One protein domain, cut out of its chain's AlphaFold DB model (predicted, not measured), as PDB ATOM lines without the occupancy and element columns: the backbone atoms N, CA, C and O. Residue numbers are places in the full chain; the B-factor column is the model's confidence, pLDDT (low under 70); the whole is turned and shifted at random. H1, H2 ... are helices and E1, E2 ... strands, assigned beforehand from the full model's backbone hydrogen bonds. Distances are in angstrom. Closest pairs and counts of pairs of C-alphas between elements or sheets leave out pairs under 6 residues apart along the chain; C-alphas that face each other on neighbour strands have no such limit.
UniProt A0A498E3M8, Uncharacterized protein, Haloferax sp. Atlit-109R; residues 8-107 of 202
ATOM      1  N   THR A   8     202.237 204.973 173.007       85.06
ATOM      2  CA  THR A   8     201.196 204.957 174.033       85.06
ATOM      3  C   THR A   8     200.378 203.687 173.856       85.06
ATOM      4  O   THR A   8     199.657 203.529 172.872       85.06
ATOM      5  N   ILE A   9     200.522 202.753 174.798       89.44
ATOM      6  CA  ILE A   9     199.858 201.446 174.771       89.44
ATOM      7  C   ILE A   9     198.815 201.395 175.884       89.44
ATOM      8  O   ILE A   9     199.121 201.685 177.042       89.44
ATOM      9  N   GLU A  10     197.604 200.977 175.536       91.88
ATOM     10  CA  GLU A  10     196.488 200.781 176.453       91.88
ATOM     11  C   GLU A  10     196.033 199.323 176.462       91.88
ATOM     12  O   GLU A  10     196.017 198.653 175.429       91.88
ATOM     13  N   THR A  11     195.600 198.840 177.624       90.75
ATOM     14  CA  THR A  11     194.889 197.563 177.717       90.75
ATOM     15  C   THR A  11     193.429 197.772 177.334       90.75
ATOM     16  O   THR A  11     192.739 198.599 177.930       90.75
ATOM     17  N   ARG A  12     192.940 197.003 176.361       90.88
ATOM     18  CA  ARG A  12     191.550 197.032 175.887       90.88
ATOM     19  C   ARG A  12     190.984 195.626 175.788       90.88
ATOM     20  O   ARG A  12     191.727 194.669 175.629       90.88
ATOM     21  N   THR A  13     189.665 195.485 175.854       90.44
ATOM     22  CA  THR A  13     189.004 194.196 175.611       90.44
ATOM     23  C   THR A  13     188.557 194.100 174.154       90.44
ATOM     24  O   THR A  13     187.807 194.950 173.673       90.44
ATOM     25  N   ILE A  14     188.992 193.048 173.462       89.00
ATOM     26  CA  ILE A  14     188.584 192.686 172.100       89.00
ATOM     27  C   ILE A  14     188.007 191.272 172.161       89.00
ATOM     28  O   ILE A  14     188.706 190.344 172.556       89.00
ATOM     29  N   ASP A  15     186.725 191.112 171.829       85.75
ATOM     30  CA  ASP A  15     185.998 189.826 171.898       85.75
ATOM     31  C   ASP A  15     186.205 189.056 173.220       85.75
ATOM     32  O   ASP A  15     186.473 187.858 173.265       85.75
ATOM     33  N   GLY A  16     186.145 189.782 174.339       85.31
ATOM     34  CA  GLY A  16     186.333 189.206 175.674       85.31
ATOM     35  C   GLY A  16     187.782 188.864 176.041       85.31
ATOM     36  O   GLY A  16     188.010 188.338 177.129       85.31
ATOM     37  N   VAL A  17     188.759 189.182 175.187       86.44
ATOM     38  CA  VAL A  17     190.195 188.996 175.434       86.44
ATOM     39  C   VAL A  17     190.848 190.349 175.708       86.44
ATOM     40  O   VAL A  17     190.641 191.307 174.968       86.44
ATOM     41  N   GLU A  18     191.638 190.447 176.777       89.69
ATOM     42  CA  GLU A  18     192.474 191.629 177.013       89.69
ATOM     43  C   GLU A  18     193.586 191.690 175.965       89.69
ATOM     44  O   GLU A  18     194.308 190.719 175.787       89.69
ATOM     45  N   ALA A  19     193.723 192.819 175.284       91.31
ATOM     46  CA  ALA A  19     194.716 193.097 174.260       91.31
ATOM     47  C   ALA A  19     195.463 194.387 174.603       91.31
ATOM     48  O   ALA A  19     194.891 195.311 175.186       91.31
ATOM     49  N   LEU A  20     196.729 194.466 174.214       92.06
ATOM     50  CA  LEU A  20     197.502 195.701 174.237       92.06
ATOM     51  C   LEU A  20     197.326 196.398 172.891       92.06
ATOM     52  O   LEU A  20     197.601 195.809 171.848       92.06
ATOM     53  N   VAL A  21     196.854 197.639 172.910       92.44
ATOM     54  CA  VAL A  21     196.536 198.412 171.707       92.44
ATOM     55  C   VAL A  21     197.290 199.732 171.745       92.44
ATOM     56  O   VAL A  21     197.256 200.421 172.765       92.44
ATOM     57  N   ASN A  22     197.958 200.107 170.652       91.69
ATOM     58  CA  ASN A  22     198.520 201.454 170.541       91.69
ATOM     59  C   ASN A  22     197.438 202.479 170.169       91.69
ATOM     60  O   ASN A  22     196.543 202.217 169.357       91.69
ATOM     61  N   VAL A  23     197.557 203.669 170.749       85.19
ATOM     62  CA  VAL A  23     196.635 204.790 170.513       85.19
ATOM     63  C   VAL A  23     197.289 205.975 169.808       85.19
ATOM     64  O   VAL A  23     196.624 206.975 169.569       85.19
ATOM     65  N   ASP A  24     198.568 205.865 169.456       86.25
ATOM     66  CA  ASP A  24     199.267 206.910 168.713       86.25
ATOM     67  C   ASP A  24     198.754 206.974 167.259       86.25
ATOM     68  O   ASP A  24     198.361 205.942 166.693       86.25
ATOM     69  N   PRO A  25     198.766 208.165 166.635       87.12
ATOM     70  CA  PRO A  25     198.489 208.309 165.207       87.12
ATOM     71  C   PRO A  25     199.544 207.577 164.350       87.12
ATOM     72  O   PRO A  25     200.557 207.108 164.863       87.12
ATOM     73  N   GLU A  26     199.308 207.483 163.038       89.88
ATOM     74  CA  GLU A  26     200.207 206.902 162.012       89.88
ATOM     75  C   GLU A  26     200.347 205.367 162.004       89.88
ATOM     76  O   GLU A  26     200.737 204.782 160.992       89.88
ATOM     77  N   GLU A  27     199.990 204.680 163.088       92.56
ATOM     78  CA  GLU A  27     199.932 203.217 163.113       92.56
ATOM     79  C   GLU A  27     198.788 202.703 163.985       92.56
ATOM     80  O   GLU A  27     198.319 203.385 164.892       92.56
ATOM     81  N   ILE A  28     198.346 201.482 163.700       93.31
ATOM     82  CA  ILE A  28     197.578 200.628 164.602       93.31
ATOM     83  C   ILE A  28     198.479 199.460 164.979       93.31
ATOM     84  O   ILE A  28     198.990 198.771 164.100       93.31
ATOM     85  N   PHE A  29     198.616 199.194 166.272       92.50
ATOM     86  CA  PHE A  29     199.250 197.985 166.791       92.50
ATOM     87  C   PHE A  29     198.330 197.290 167.801       92.50
ATOM     88  O   PHE A  29     197.755 197.947 168.669       92.50
ATOM     89  N   ILE A  30     198.194 195.968 167.668       93.25
ATOM     90  CA  ILE A  30     197.384 195.099 168.525       93.25
ATOM     91  C   ILE A  30     198.215 193.867 168.894       93.25
ATOM     92  O   ILE A  30     198.614 193.087 168.029       93.25
ATOM     93  N   ASP A  31     198.421 193.657 170.188       91.62
ATOM     94  CA  ASP A  31     199.020 192.450 170.751       91.62
ATOM     95  C   ASP A  31     197.991 191.733 171.632       91.62
ATOM     96  O   ASP A  31     197.532 192.260 172.646       91.62
ATOM     97  N   LEU A  32     197.603 190.531 171.209       88.19
ATOM     98  CA  LEU A  32     196.656 189.648 171.888       88.19
ATOM     99  C   LEU A  32     197.453 188.564 172.647       88.19
ATOM    100  O   LEU A  32     198.048 187.728 171.975       88.19
ATOM    101  N   PRO A  33     197.477 188.518 173.997       73.06
ATOM    102  CA  PRO A  33     198.429 187.704 174.763       73.06
ATOM    103  C   PRO A  33     197.939 186.379 175.400       73.06
ATOM    104  O   PRO A  33     198.733 185.763 176.101       73.06
ATOM    105  N   ALA A  34     196.710 185.877 175.214       65.81
ATOM    106  CA  ALA A  34     196.226 184.752 176.050       65.81
ATOM    107  C   ALA A  34     195.974 183.411 175.329       65.81
ATOM    108  O   ALA A  34     196.761 182.476 175.440       65.81
ATOM    109  N   SER A  35     194.848 183.266 174.632       65.44
ATOM    110  CA  SER A  35     194.395 181.969 174.096       65.44
ATOM    111  C   SER A  35     194.826 181.717 172.651       65.44
ATOM    112  O   SER A  35     194.990 180.572 172.237       65.44
ATOM    113  N   ASN A  36     195.036 182.785 171.884       70.81
ATOM    114  CA  ASN A  36     195.535 182.731 170.520       70.81
ATOM    115  C   ASN A  36     196.452 183.939 170.293       70.81
ATOM    116  O   ASN A  36     195.951 184.991 169.885       70.81
ATOM    117  N   PRO A  37     197.764 183.821 170.594       83.44
ATOM    118  CA  PRO A  37     198.635 184.983 170.575       83.44
ATOM    119  C   PRO A  37     198.676 185.603 169.182       83.44
ATOM    120  O   PRO A  37     198.953 184.892 168.237       83.44
ATOM    121  N   ARG A  38     198.356 186.873 168.992       88.19
ATOM    122  CA  ARG A  38     198.369 187.484 167.652       88.19
ATOM    123  C   ARG A  38     199.032 188.837 167.742       88.19
ATOM    124  O   ARG A  38     198.844 189.555 168.720       88.19
ATOM    125  N   TYR A  39     199.812 189.147 166.721       92.19
ATOM    126  CA  TYR A  39     200.413 190.452 166.534       92.19
ATOM    127  C   TYR A  39     199.807 191.041 165.271       92.19
ATOM    128  O   TYR A  39     199.894 190.422 164.220       92.19
ATOM    129  N   ILE A  40     199.156 192.191 165.373       94.62
ATOM    130  CA  ILE A  40     198.628 192.896 164.209       94.62
ATOM    131  C   ILE A  40     199.226 194.290 164.203       94.62
ATOM    132  O   ILE A  40     199.190 194.984 165.221       94.62
ATOM    133  N   ARG A  41     199.759 194.704 163.058       94.88
ATOM    134  CA  ARG A  41     200.239 196.059 162.836       94.88
ATOM    135  C   ARG A  41     199.833 196.544 161.455       94.88
ATOM    136  O   ARG A  41     199.967 195.816 160.477       94.88
ATOM    137  N   VAL A  42     199.316 197.765 161.415       95.62
ATOM    138  CA  VAL A  42     198.871 198.444 160.198       95.62
ATOM    139  C   VAL A  42     199.419 199.865 160.211       95.62
ATOM    140  O   VAL A  42     199.270 200.575 161.205       95.62
ATOM    141  N   GLN A  43     200.030 200.279 159.111       95.50
ATOM    142  CA  GLN A  43     200.540 201.623 158.870       95.50
ATOM    143  C   GLN A  43     199.956 202.216 157.588       95.50
ATOM    144  O   GLN A  43     199.312 201.535 156.790       95.50
ATOM    145  N   GLU A  44     200.202 203.503 157.369       95.62
ATOM    146  CA  GLU A  44     199.963 204.119 156.065       95.62
ATOM    147  C   GLU A  44     200.756 203.392 154.966       95.62
ATOM    148  O   GLU A  44     201.936 203.084 155.122       95.62
ATOM    149  N   GLY A  45     200.093 203.113 153.846       95.50
ATOM    150  CA  GLY A  45     200.619 202.326 152.733       95.50
ATOM    151  C   GLY A  45     200.328 200.825 152.825       95.50
ATOM    152  O   GLY A  45     200.351 200.159 151.787       95.50
ATOM    153  N   ASP A  46     199.993 200.300 154.007       95.94
ATOM    154  CA  ASP A  46     199.662 198.884 154.158       95.94
ATOM    155  C   ASP A  46     198.340 198.540 153.477       95.94
ATOM    156  O   ASP A  46     197.432 199.363 153.324       95.94
ATOM    157  N   ARG A  47     198.215 197.271 153.092       95.50
ATOM    158  CA  ARG A  47     196.977 196.715 152.558       95.50
ATOM    159  C   ARG A  47     196.231 195.973 153.647       95.50
ATOM    160  O   ARG A  47     196.816 195.182 154.381       95.50
ATOM    161  N   ILE A  48     194.928 196.206 153.722       96.00
ATOM    162  CA  ILE A  48     194.002 195.435 154.548       96.00
ATOM    163  C   ILE A  48     192.909 194.841 153.667       96.00
ATOM    164  O   ILE A  48     192.526 195.422 152.651       96.00
ATOM    165  N   GLN A  49     192.386 193.690 154.060       94.31
ATOM    166  CA  GLN A  49     191.341 192.989 153.328       94.31
ATOM    167  C   GLN A  49     190.292 192.399 154.259       94.31
ATOM    168  O   GLN A  49     190.528 192.211 155.454       94.31
ATOM    169  N   GLU A  50     189.127 192.090 153.698       93.50
ATOM    170  CA  GLU A  50     188.109 191.305 154.392       93.50
ATOM    171  C   GLU A  50     188.576 189.873 154.646       93.50
ATOM    172  O   GLU A  50     189.238 189.260 153.808       93.50
ATOM    173  N   GLY A  51     188.213 189.354 155.822       89.88
ATOM    174  CA  GLY A  51     188.528 187.990 156.227       89.88
ATOM    175  C   GLY A  51     189.592 187.863 157.315       89.88
ATOM    176  O   GLY A  51     190.233 188.839 157.712       89.88
ATOM    177  N   ASP A  52     189.761 186.630 157.784       88.12
ATOM    178  CA  ASP A  52     190.679 186.235 158.853       88.12
ATOM    179  C   ASP A  52     191.736 185.272 158.307       88.12
ATOM    180  O   ASP A  52     191.449 184.101 158.043       88.12
ATOM    181  N   VAL A  53     192.983 185.736 158.211       84.38
ATOM    182  CA  VAL A  53     194.125 184.893 157.813       84.38
ATOM    183  C   VAL A  53     194.368 183.718 158.768       84.38
ATOM    184  O   VAL A  53     195.027 182.752 158.393       84.38
ATOM    185  N   GLY A  54     193.865 183.785 160.004       80.69
ATOM    186  CA  GLY A  54     194.012 182.736 161.006       80.69
ATOM    187  C   GLY A  54     193.017 181.584 160.869       80.69
ATOM    188  O   GLY A  54     193.266 180.512 161.423       80.69
ATOM    189  N   THR A  55     191.901 181.778 160.161       83.31
ATOM    190  CA  THR A  55     190.840 180.760 160.045       83.31
ATOM    191  C   THR A  55     190.465 180.415 158.610       83.31
ATOM    192  O   THR A  55     190.013 179.295 158.366       83.31
ATOM    193  N   GLN A  56     190.675 181.322 157.657       84.56
ATOM    194  CA  GLN A  56     190.361 181.094 156.250       84.56
ATOM    195  C   GLN A  56     191.565 180.542 155.484       84.56
ATOM    196  O   GLN A  56     192.721 180.875 155.742       84.56
ATOM    197  N   SER A  57     191.289 179.684 154.507       83.44
ATOM    198  CA  SER A  57     192.300 179.146 153.600       83.44
ATOM    199  C   SER A  57     192.817 180.210 152.628       83.44
ATOM    200  O   SER A  57     192.136 181.185 152.317       83.44
ATOM    201  N   THR A  58     193.997 179.979 152.043       82.06
ATOM    202  CA  THR A  58     194.558 180.852 150.998       82.06
ATOM    203  C   THR A  58     193.601 181.051 149.820       82.06
ATOM    204  O   THR A  58     193.537 182.138 149.259       82.06
ATOM    205  N   ALA A  59     192.836 180.019 149.450       82.12
ATOM    206  CA  ALA A  59     191.862 180.111 148.366       82.12
ATOM    207  C   ALA A  59     190.667 181.007 148.730       82.12
ATOM    208  O   ALA A  59     190.172 181.734 147.874       82.12
ATOM    209  N   GLU A  60     190.219 180.975 149.988       85.69
ATOM    210  CA  GLU A  60     189.162 181.861 150.486       85.69
ATOM    211  C   GLU A  60     189.658 183.305 150.576       85.69
ATOM    212  O   GLU A  60     188.964 184.204 150.112       85.69
ATOM    213  N   MET A  61     190.883 183.509 151.070       87.44
ATOM    214  CA  MET A  61     191.529 184.826 151.168       87.44
ATOM    215  C   MET A  61     191.908 185.439 149.811       87.44
ATOM    216  O   MET A  61     192.185 186.633 149.747       87.44
ATOM    217  N   ALA A  62     191.900 184.643 148.738       82.31
ATOM    218  CA  ALA A  62     192.079 185.082 147.351       82.31
ATOM    219  C   ALA A  62     190.745 185.187 146.581       82.31
ATOM    220  O   ALA A  62     190.733 185.284 145.350       82.31
ATOM    221  N   GLY A  63     189.611 185.093 147.282       80.56
ATOM    222  CA  GLY A  63     188.291 185.135 146.672       80.56
ATOM    223  C   GLY A  63     187.991 186.502 146.039       80.56
ATOM    224  O   GLY A  63     188.204 187.523 146.682       80.56
ATOM    225  N   PRO A  64     187.393 186.556 144.834       81.44
ATOM    226  CA  PRO A  64     187.129 187.810 144.110       81.44
ATOM    227  C   PRO A  64     186.008 188.665 144.724       81.44
ATOM    228  O   PRO A  64     185.606 189.666 144.145       81.44
ATOM    229  N   LEU A  65     185.417 188.215 145.833       85.81
ATOM    230  CA  LEU A  65     184.373 188.937 146.562       85.81
ATOM    231  C   LEU A  65     184.929 189.668 147.786       85.81
ATOM    232  O   LEU A  65     184.170 190.372 148.447       85.81
ATOM    233  N   LEU A  66     186.204 189.454 148.123       88.12
ATOM    234  CA  LEU A  66     186.843 190.148 149.227       88.12
ATOM    235  C   LEU A  66     187.269 191.529 148.763       88.12
ATOM    236  O   LEU A  66     187.917 191.684 147.731       88.12
ATOM    237  N   THR A  67     186.911 192.532 149.553       92.00
ATOM    238  CA  THR A  67     187.340 193.895 149.274       92.00
ATOM    239  C   THR A  67     188.721 194.133 149.879       92.00
ATOM    240  O   THR A  67     188.998 193.714 151.008       92.00
ATOM    241  N   HIS A  68     189.575 194.831 149.134       94.31
ATOM    242  CA  HIS A  68     190.929 195.192 149.542       94.31
ATOM    243  C   HIS A  68     191.074 196.712 149.578       94.31
ATOM    244  O   HIS A  68     190.659 197.406 148.646       94.31
ATOM    245  N   TRP A  69     191.723 197.223 150.618       97.44
ATOM    246  CA  TRP A  69     191.998 198.644 150.787       97.44
ATOM    247  C   TRP A  69     193.479 198.889 151.041       97.44
ATOM    248  O   TRP A  69     194.106 198.156 151.800       97.44
ATOM    249  N   VAL A  70     194.021 199.950 150.449       97.69
ATOM    250  CA  VAL A  70     195.301 200.536 150.869       97.69
ATOM    251  C   VAL A  70     195.002 201.587 151.927       97.69
ATOM    252  O   VAL A  70     194.161 202.457 151.700       97.69
ATOM    253  N   VAL A  71     195.667 201.522 153.072       97.75
ATOM    254  CA  VAL A  71     195.536 202.513 154.139       97.75
ATOM    255  C   VAL A  71     196.247 203.794 153.717       97.75
ATOM    256  O   VAL A  71     197.428 203.780 153.396       97.75
ATOM    257  N   GLU A  72     195.522 204.908 153.687       97.44
ATOM    258  CA  GLU A  72     196.045 206.202 153.237       97.44
ATOM    259  C   GLU A  72     196.452 207.105 154.395       97.44
ATOM    260  O   GLU A  72     197.413 207.852 154.265       97.44
ATOM    261  N   SER A  73     195.708 207.063 155.502       97.06
ATOM    262  CA  SER A  73     196.042 207.848 156.687       97.06
ATOM    263  C   SER A  73     195.496 207.228 157.961       97.06
ATOM    264  O   SER A  73     194.366 206.728 157.966       97.06
ATOM    265  N   ILE A  74     196.247 207.346 159.054       96.56
ATOM    266  CA  ILE A  74     195.828 206.890 160.384       96.56
ATOM    267  C   ILE A  74     195.933 208.051 161.377       96.56
ATOM    268  O   ILE A  74     197.018 208.558 161.649       96.56
ATOM    269  N   THR A  75     194.809 208.442 161.973       94.50
ATOM    270  CA  THR A  75     194.761 209.417 163.073       94.50
ATOM    271  C   THR A  75     194.412 208.727 164.396       94.50
ATOM    272  O   THR A  75     194.299 207.499 164.459       94.50
ATOM    273  N   GLU A  76     194.263 209.503 165.472       91.94
ATOM    274  CA  GLU A  76     193.814 209.003 166.780       91.94
ATOM    275  C   GLU A  76     192.359 208.502 166.753       91.94
ATOM    276  O   GLU A  76     192.008 207.589 167.497       91.94
ATOM    277  N   GLU A  77     191.516 209.056 165.877       94.50
ATOM    278  CA  GLU A  77     190.072 208.777 165.850       94.50
ATOM    279  C   GLU A  77     189.628 208.054 164.576       94.50
ATOM    280  O   GLU A  77     188.652 207.307 164.592       94.50
ATOM    281  N   THR A  78     190.343 208.239 163.466       96.88
ATOM    282  CA  THR A  78     189.907 207.768 162.148       96.88
ATOM    283  C   THR A  78     191.023 207.104 161.357       96.88
ATOM    284  O   THR A  78     192.201 207.442 161.484       96.88
ATOM    285  N   VAL A  79     190.632 206.170 160.494       97.50
ATOM    286  CA  VAL A  79     191.496 205.586 159.469       97.50
ATOM    287  C   VAL A  79     190.843 205.765 158.114       97.50
ATOM    288  O   VAL A  79     189.655 205.489 157.949       97.50
ATOM    289  N   ILE A  80     191.624 206.213 157.140       97.81
ATOM    290  CA  ILE A  80     191.188 206.358 155.755       97.81
ATOM    291  C   ILE A  80     191.870 205.275 154.936       97.81
ATOM    292  O   ILE A  80     193.084 205.098 155.022       97.81
ATOM    293  N   GLY A  81     191.095 204.566 154.126       97.38
ATOM    294  CA  GLY A  81     191.609 203.634 153.137       97.38
ATOM    295  C   GLY A  81     190.997 203.875 151.774       97.38
ATOM    296  O   GLY A  81     189.908 204.435 151.640       97.38
ATOM    297  N   ARG A  82     191.703 203.423 150.749       98.12
ATOM    298  CA  ARG A  82     191.264 203.474 149.363       98.12
ATOM    299  C   ARG A  82     191.073 202.071 148.842       98.12
ATOM    300  O   ARG A  82     191.999 201.266 148.883       98.12
ATOM    301  N   ASP A  83     189.876 201.802 148.348       96.69
ATOM    302  CA  ASP A  83     189.558 200.545 147.691       96.69
ATOM    303  C   ASP A  83     190.468 200.356 146.469       96.69
ATOM    304  O   ASP A  83     190.591 201.244 145.622       96.69
ATOM    305  N   THR A  84     191.146 199.212 146.401       94.00
ATOM    306  CA  THR A  84     192.148 198.955 145.356       94.00
ATOM    307  C   THR A  84     191.546 198.706 143.974       94.00
ATOM    308  O   THR A  84     192.247 198.869 142.974       94.00
ATOM    309  N   GLU A  85     190.262 198.349 143.895       92.88
ATOM    310  CA  GLU A  85     189.556 198.093 142.641       92.88
ATOM    311  C   GLU A  85     188.786 199.328 142.172       92.88
ATOM    312  O   GLU A  85     188.885 199.735 141.012       92.88
ATOM    313  N   THR A  86     188.025 199.948 143.075       95.75
ATOM    314  CA  THR A  86     187.109 201.048 142.732       95.75
ATOM    315  C   THR A  86     187.737 202.432 142.894       95.75
ATOM    316  O   THR A  86     187.224 203.403 142.337       95.75
ATOM    317  N   ASN A  87     188.868 202.539 143.604       95.12
ATOM    318  CA  ASN A  87     189.463 203.795 144.080       95.12
ATOM    319  C   ASN A  87     188.542 204.628 144.986       95.12
ATOM    320  O   ASN A  87     188.829 205.800 145.239       95.12
ATOM    321  N   GLU A  88     187.449 204.052 145.486       97.00
ATOM    322  CA  GLU A  88     186.576 204.737 146.429       97.00
ATOM    323  C   GLU A  88     187.261 204.868 147.793       97.00
ATOM    324  O   GLU A  88     187.912 203.947 148.294       97.00
ATOM    325  N   THR A  89     187.120 206.046 148.398       97.25
ATOM    326  CA  THR A  89     187.623 206.306 149.745       97.25
ATOM    327  C   THR A  89     186.644 205.760 150.772       97.25
ATOM    328  O   THR A  89     185.445 206.041 150.726       97.25
ATOM    329  N   ARG A  90     187.177 205.025 151.744       96.25
ATOM    330  CA  ARG A  90     186.463 204.538 152.913       96.25
ATOM    331  C   ARG A  90     187.085 205.127 154.168       96.25
ATOM    332  O   ARG A  90     188.295 205.083 154.350       96.25
ATOM    333  N   GLU A  91     186.233 205.647 155.036       97.69
ATOM    334  CA  GLU A  91     186.615 206.124 156.359       97.69
ATOM    335  C   GLU A  91     186.095 205.139 157.408       97.69
ATOM    336  O   GLU A  91     184.940 204.698 157.351       97.69
ATOM    337  N   TRP A  92     186.956 204.773 158.350       97.50
ATOM    338  CA  TRP A  92     186.607 203.992 159.527       97.50
ATOM    339  C   TRP A  92     186.852 204.814 160.783       97.50
ATOM    340  O   TRP A  92     187.863 205.502 160.900       97.50
ATOM    341  N   ASP A  93     185.968 204.643 161.759       97.25
ATOM    342  CA  ASP A  93     186.311 204.894 163.154       97.25
ATOM    343  C   ASP A  93     187.458 203.952 163.565       97.25
ATOM    344  O   ASP A  93     187.401 202.739 163.315       97.25
ATOM    345  N   ARG A  94     188.521 204.509 164.156       95.81
ATOM    346  CA  ARG A  94     189.739 203.763 164.499       95.81
ATOM    347  C   ARG A  94     189.438 202.636 165.479       95.81
ATOM    348  O   ARG A  94     189.961 201.534 165.315       95.81
ATOM    349  N   GLU A  95     188.598 202.880 166.481       94.19
ATOM    350  CA  GLU A  95     188.269 201.879 167.495       94.19
ATOM    351  C   GLU A  95     187.523 200.692 166.876       94.19
ATOM    352  O   GLU A  95     187.864 199.534 167.134       94.19
ATOM    353  N   GLN A  96     186.566 200.958 165.986       94.31
ATOM    354  CA  GLN A  96     185.876 199.908 165.238       94.31
ATOM    355  C   GLN A  96     186.824 199.123 164.330       94.31
ATOM    356  O   GLN A  96     186.694 197.900 164.229       94.31
ATOM    357  N   LEU A  97     187.781 199.789 163.677       95.56
ATOM    358  CA  LEU A  97     188.775 199.110 162.847       95.56
ATOM    359  C   LEU A  97     189.679 198.197 163.689       95.56
ATOM    360  O   LEU A  97     189.881 197.042 163.317       95.56
ATOM    361  N   VAL A  98     190.147 198.669 164.848       95.44
ATOM    362  CA  VAL A  98     190.923 197.870 165.813       95.44
ATOM    363  C   VAL A  98     190.151 196.623 166.241       95.44
ATOM    364  O   VAL A  98     190.699 195.521 166.210       95.44
ATOM    365  N   GLN A  99     188.871 196.770 166.595       94.19
ATOM    366  CA  GLN A  99     188.023 195.632 166.958       94.19
ATOM    367  C   GLN A  99     187.906 194.644 165.793       94.19
ATOM    368  O   GLN A  99     188.127 193.450 165.982       94.19
ATOM    369  N   ARG A 100     187.629 195.123 164.572       94.62
ATOM    370  CA  ARG A 100     187.516 194.257 163.387       94.62
ATOM    371  C   ARG A 100     188.807 193.507 163.076       94.62
ATOM    372  O   ARG A 100     188.725 192.324 162.769       94.62
ATOM    373  N   LEU A 101     189.964 194.158 163.172       94.50
ATOM    374  CA  LEU A 101     191.266 193.509 163.000       94.50
ATOM    375  C   LEU A 101     191.489 192.440 164.079       94.50
ATOM    376  O   LEU A 101     191.799 191.293 163.772       94.50
ATOM    377  N   GLY A 102     191.257 192.779 165.348       91.69
ATOM    378  CA  GLY A 102     191.512 191.863 166.458       91.69
ATOM    379  C   GLY A 102     190.611 190.618 166.479       91.69
ATOM    380  O   GLY A 102     191.055 189.551 166.912       91.69
ATOM    381  N   ILE A 103     189.377 190.707 165.967       91.12
ATOM    382  CA  ILE A 103     188.467 189.551 165.850       91.12
ATOM    383  C   ILE A 103     188.603 188.778 164.529       91.12
ATOM    384  O   ILE A 103     187.941 187.758 164.371       91.12
ATOM    385  N   GLY A 104     189.430 189.241 163.581       90.06
ATOM    386  CA  GLY A 104     189.567 188.625 162.252       90.06
ATOM    387  C   GLY A 104     188.471 189.022 161.248       90.06
ATOM    388  O   GLY A 104     188.286 188.388 160.220       90.06
ATOM    389  N   GLY A 105     187.712 190.088 161.505       91.00
ATOM    390  CA  GLY A 105     186.791 190.646 160.506       91.00
ATOM    391  C   GLY A 105     187.506 191.370 159.355       91.00
ATOM    392  O   GLY A 105     186.884 191.648 158.326       91.00
ATOM    393  N   LEU A 106     188.776 191.721 159.564       94.19
ATOM    394  CA  LEU A 106     189.720 192.265 158.593       94.19
ATOM    395  C   LEU A 106     191.113 191.706 158.909       94.19
ATOM    396  O   LEU A 106     191.417 191.455 160.074       94.19
ATOM    397  N   SER A 107     191.965 191.594 157.896       93.62
ATOM    398  CA  SER A 107     193.368 191.197 158.043       93.62
ATOM    399  C   SER A 107     194.277 192.124 157.248       93.62
ATOM    400  O   SER A 107     193.897 192.578 156.169       93.62
TER     401      SER A 107
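This is residues 8 to 107 of the 202 residues of an uncharacterized protein of Haloferax sp. Atlit-109R (UniProt A0A498E3M8). Two strongly twisted four-stranded sheets stand as the walls of an open V, joined where ends of E3 and E4 come near E6, and helix H2 fills the space between them. The short helix H1 lies far from this core, within the loop from E5 to E6, while the last residues, 106 to 107, come back to pair with E5. The printed part has 100 residues, in the order E1 E2 E3 E4 E5 H1 E6 E7 E8 H2; both sheets, E1 - E2 - E3 - E4 and E5 - E6 - E7 - E8, are antiparallel, and the class is mixed, helices and strands. The whole is compact, with a radius of gyration of the C-alphas of 13.3 A and spans of 36 by 30 by 17 A.

E1, residues 9 to 14, E2, residues 17 to 22, E3, residues 27 to 32, and E4, residues 38 to 43, form a meander, each strand the antiparallel neighbour of the one before. N 12 and O 19 are 2.8 A apart between E1 and E2, N 20 and O 31 2.8 A between E2 and E3, and N 30 and O 40 2.8 A between E3 and E4. H2, residues 94 to 102, is on this sheet; its closest C-alphas to E3 are those of Ile 30 and Gly 102, 7.0 A apart. The second sheet has E5, residues 47 to 50, and a meander of E6, residues 68 to 74, E7, residues 78 to 83, and E8, residues 89 to 93. Within hydrogen-bond range are N 48 and O 69, 2.9 A, N 70 and O 82, 2.9 A, and N 81 and O 90, 2.9 A. H2 is on this sheet too, at a height over the sheet of 8.9 A. The closest C-alphas of E3 and E6, Glu 27 and Ile 74, are 6.1 A apart. H1, residues 58 to 61, is on neither sheet and is apart from H2. In H2 every O i to N i+4 pair is within hydrogen-bond range; H1 is too short for such a pair.

E1 begins at C-alpha 9, (199.858, 201.446, 174.771), and is 14.5 A long; E2, E3 and E4 measure 15.8 A, 16.5 A and 16.8 A. E5 is 10.5 A, H1 5.0 A, E6 16.7 A, E7 16.2 A and E8 13.5 A long. H2, 12.2 A, ends at C-alpha 102, (191.512, 191.863, 166.458).

The two C-alphas farthest apart, those of Ala 34 and Thr 86, are 38.2 A apart. The printed part has no cut, and no link is long. Mean pLDDT of the printed part is 90.8; residues 34 to 35 are under 70.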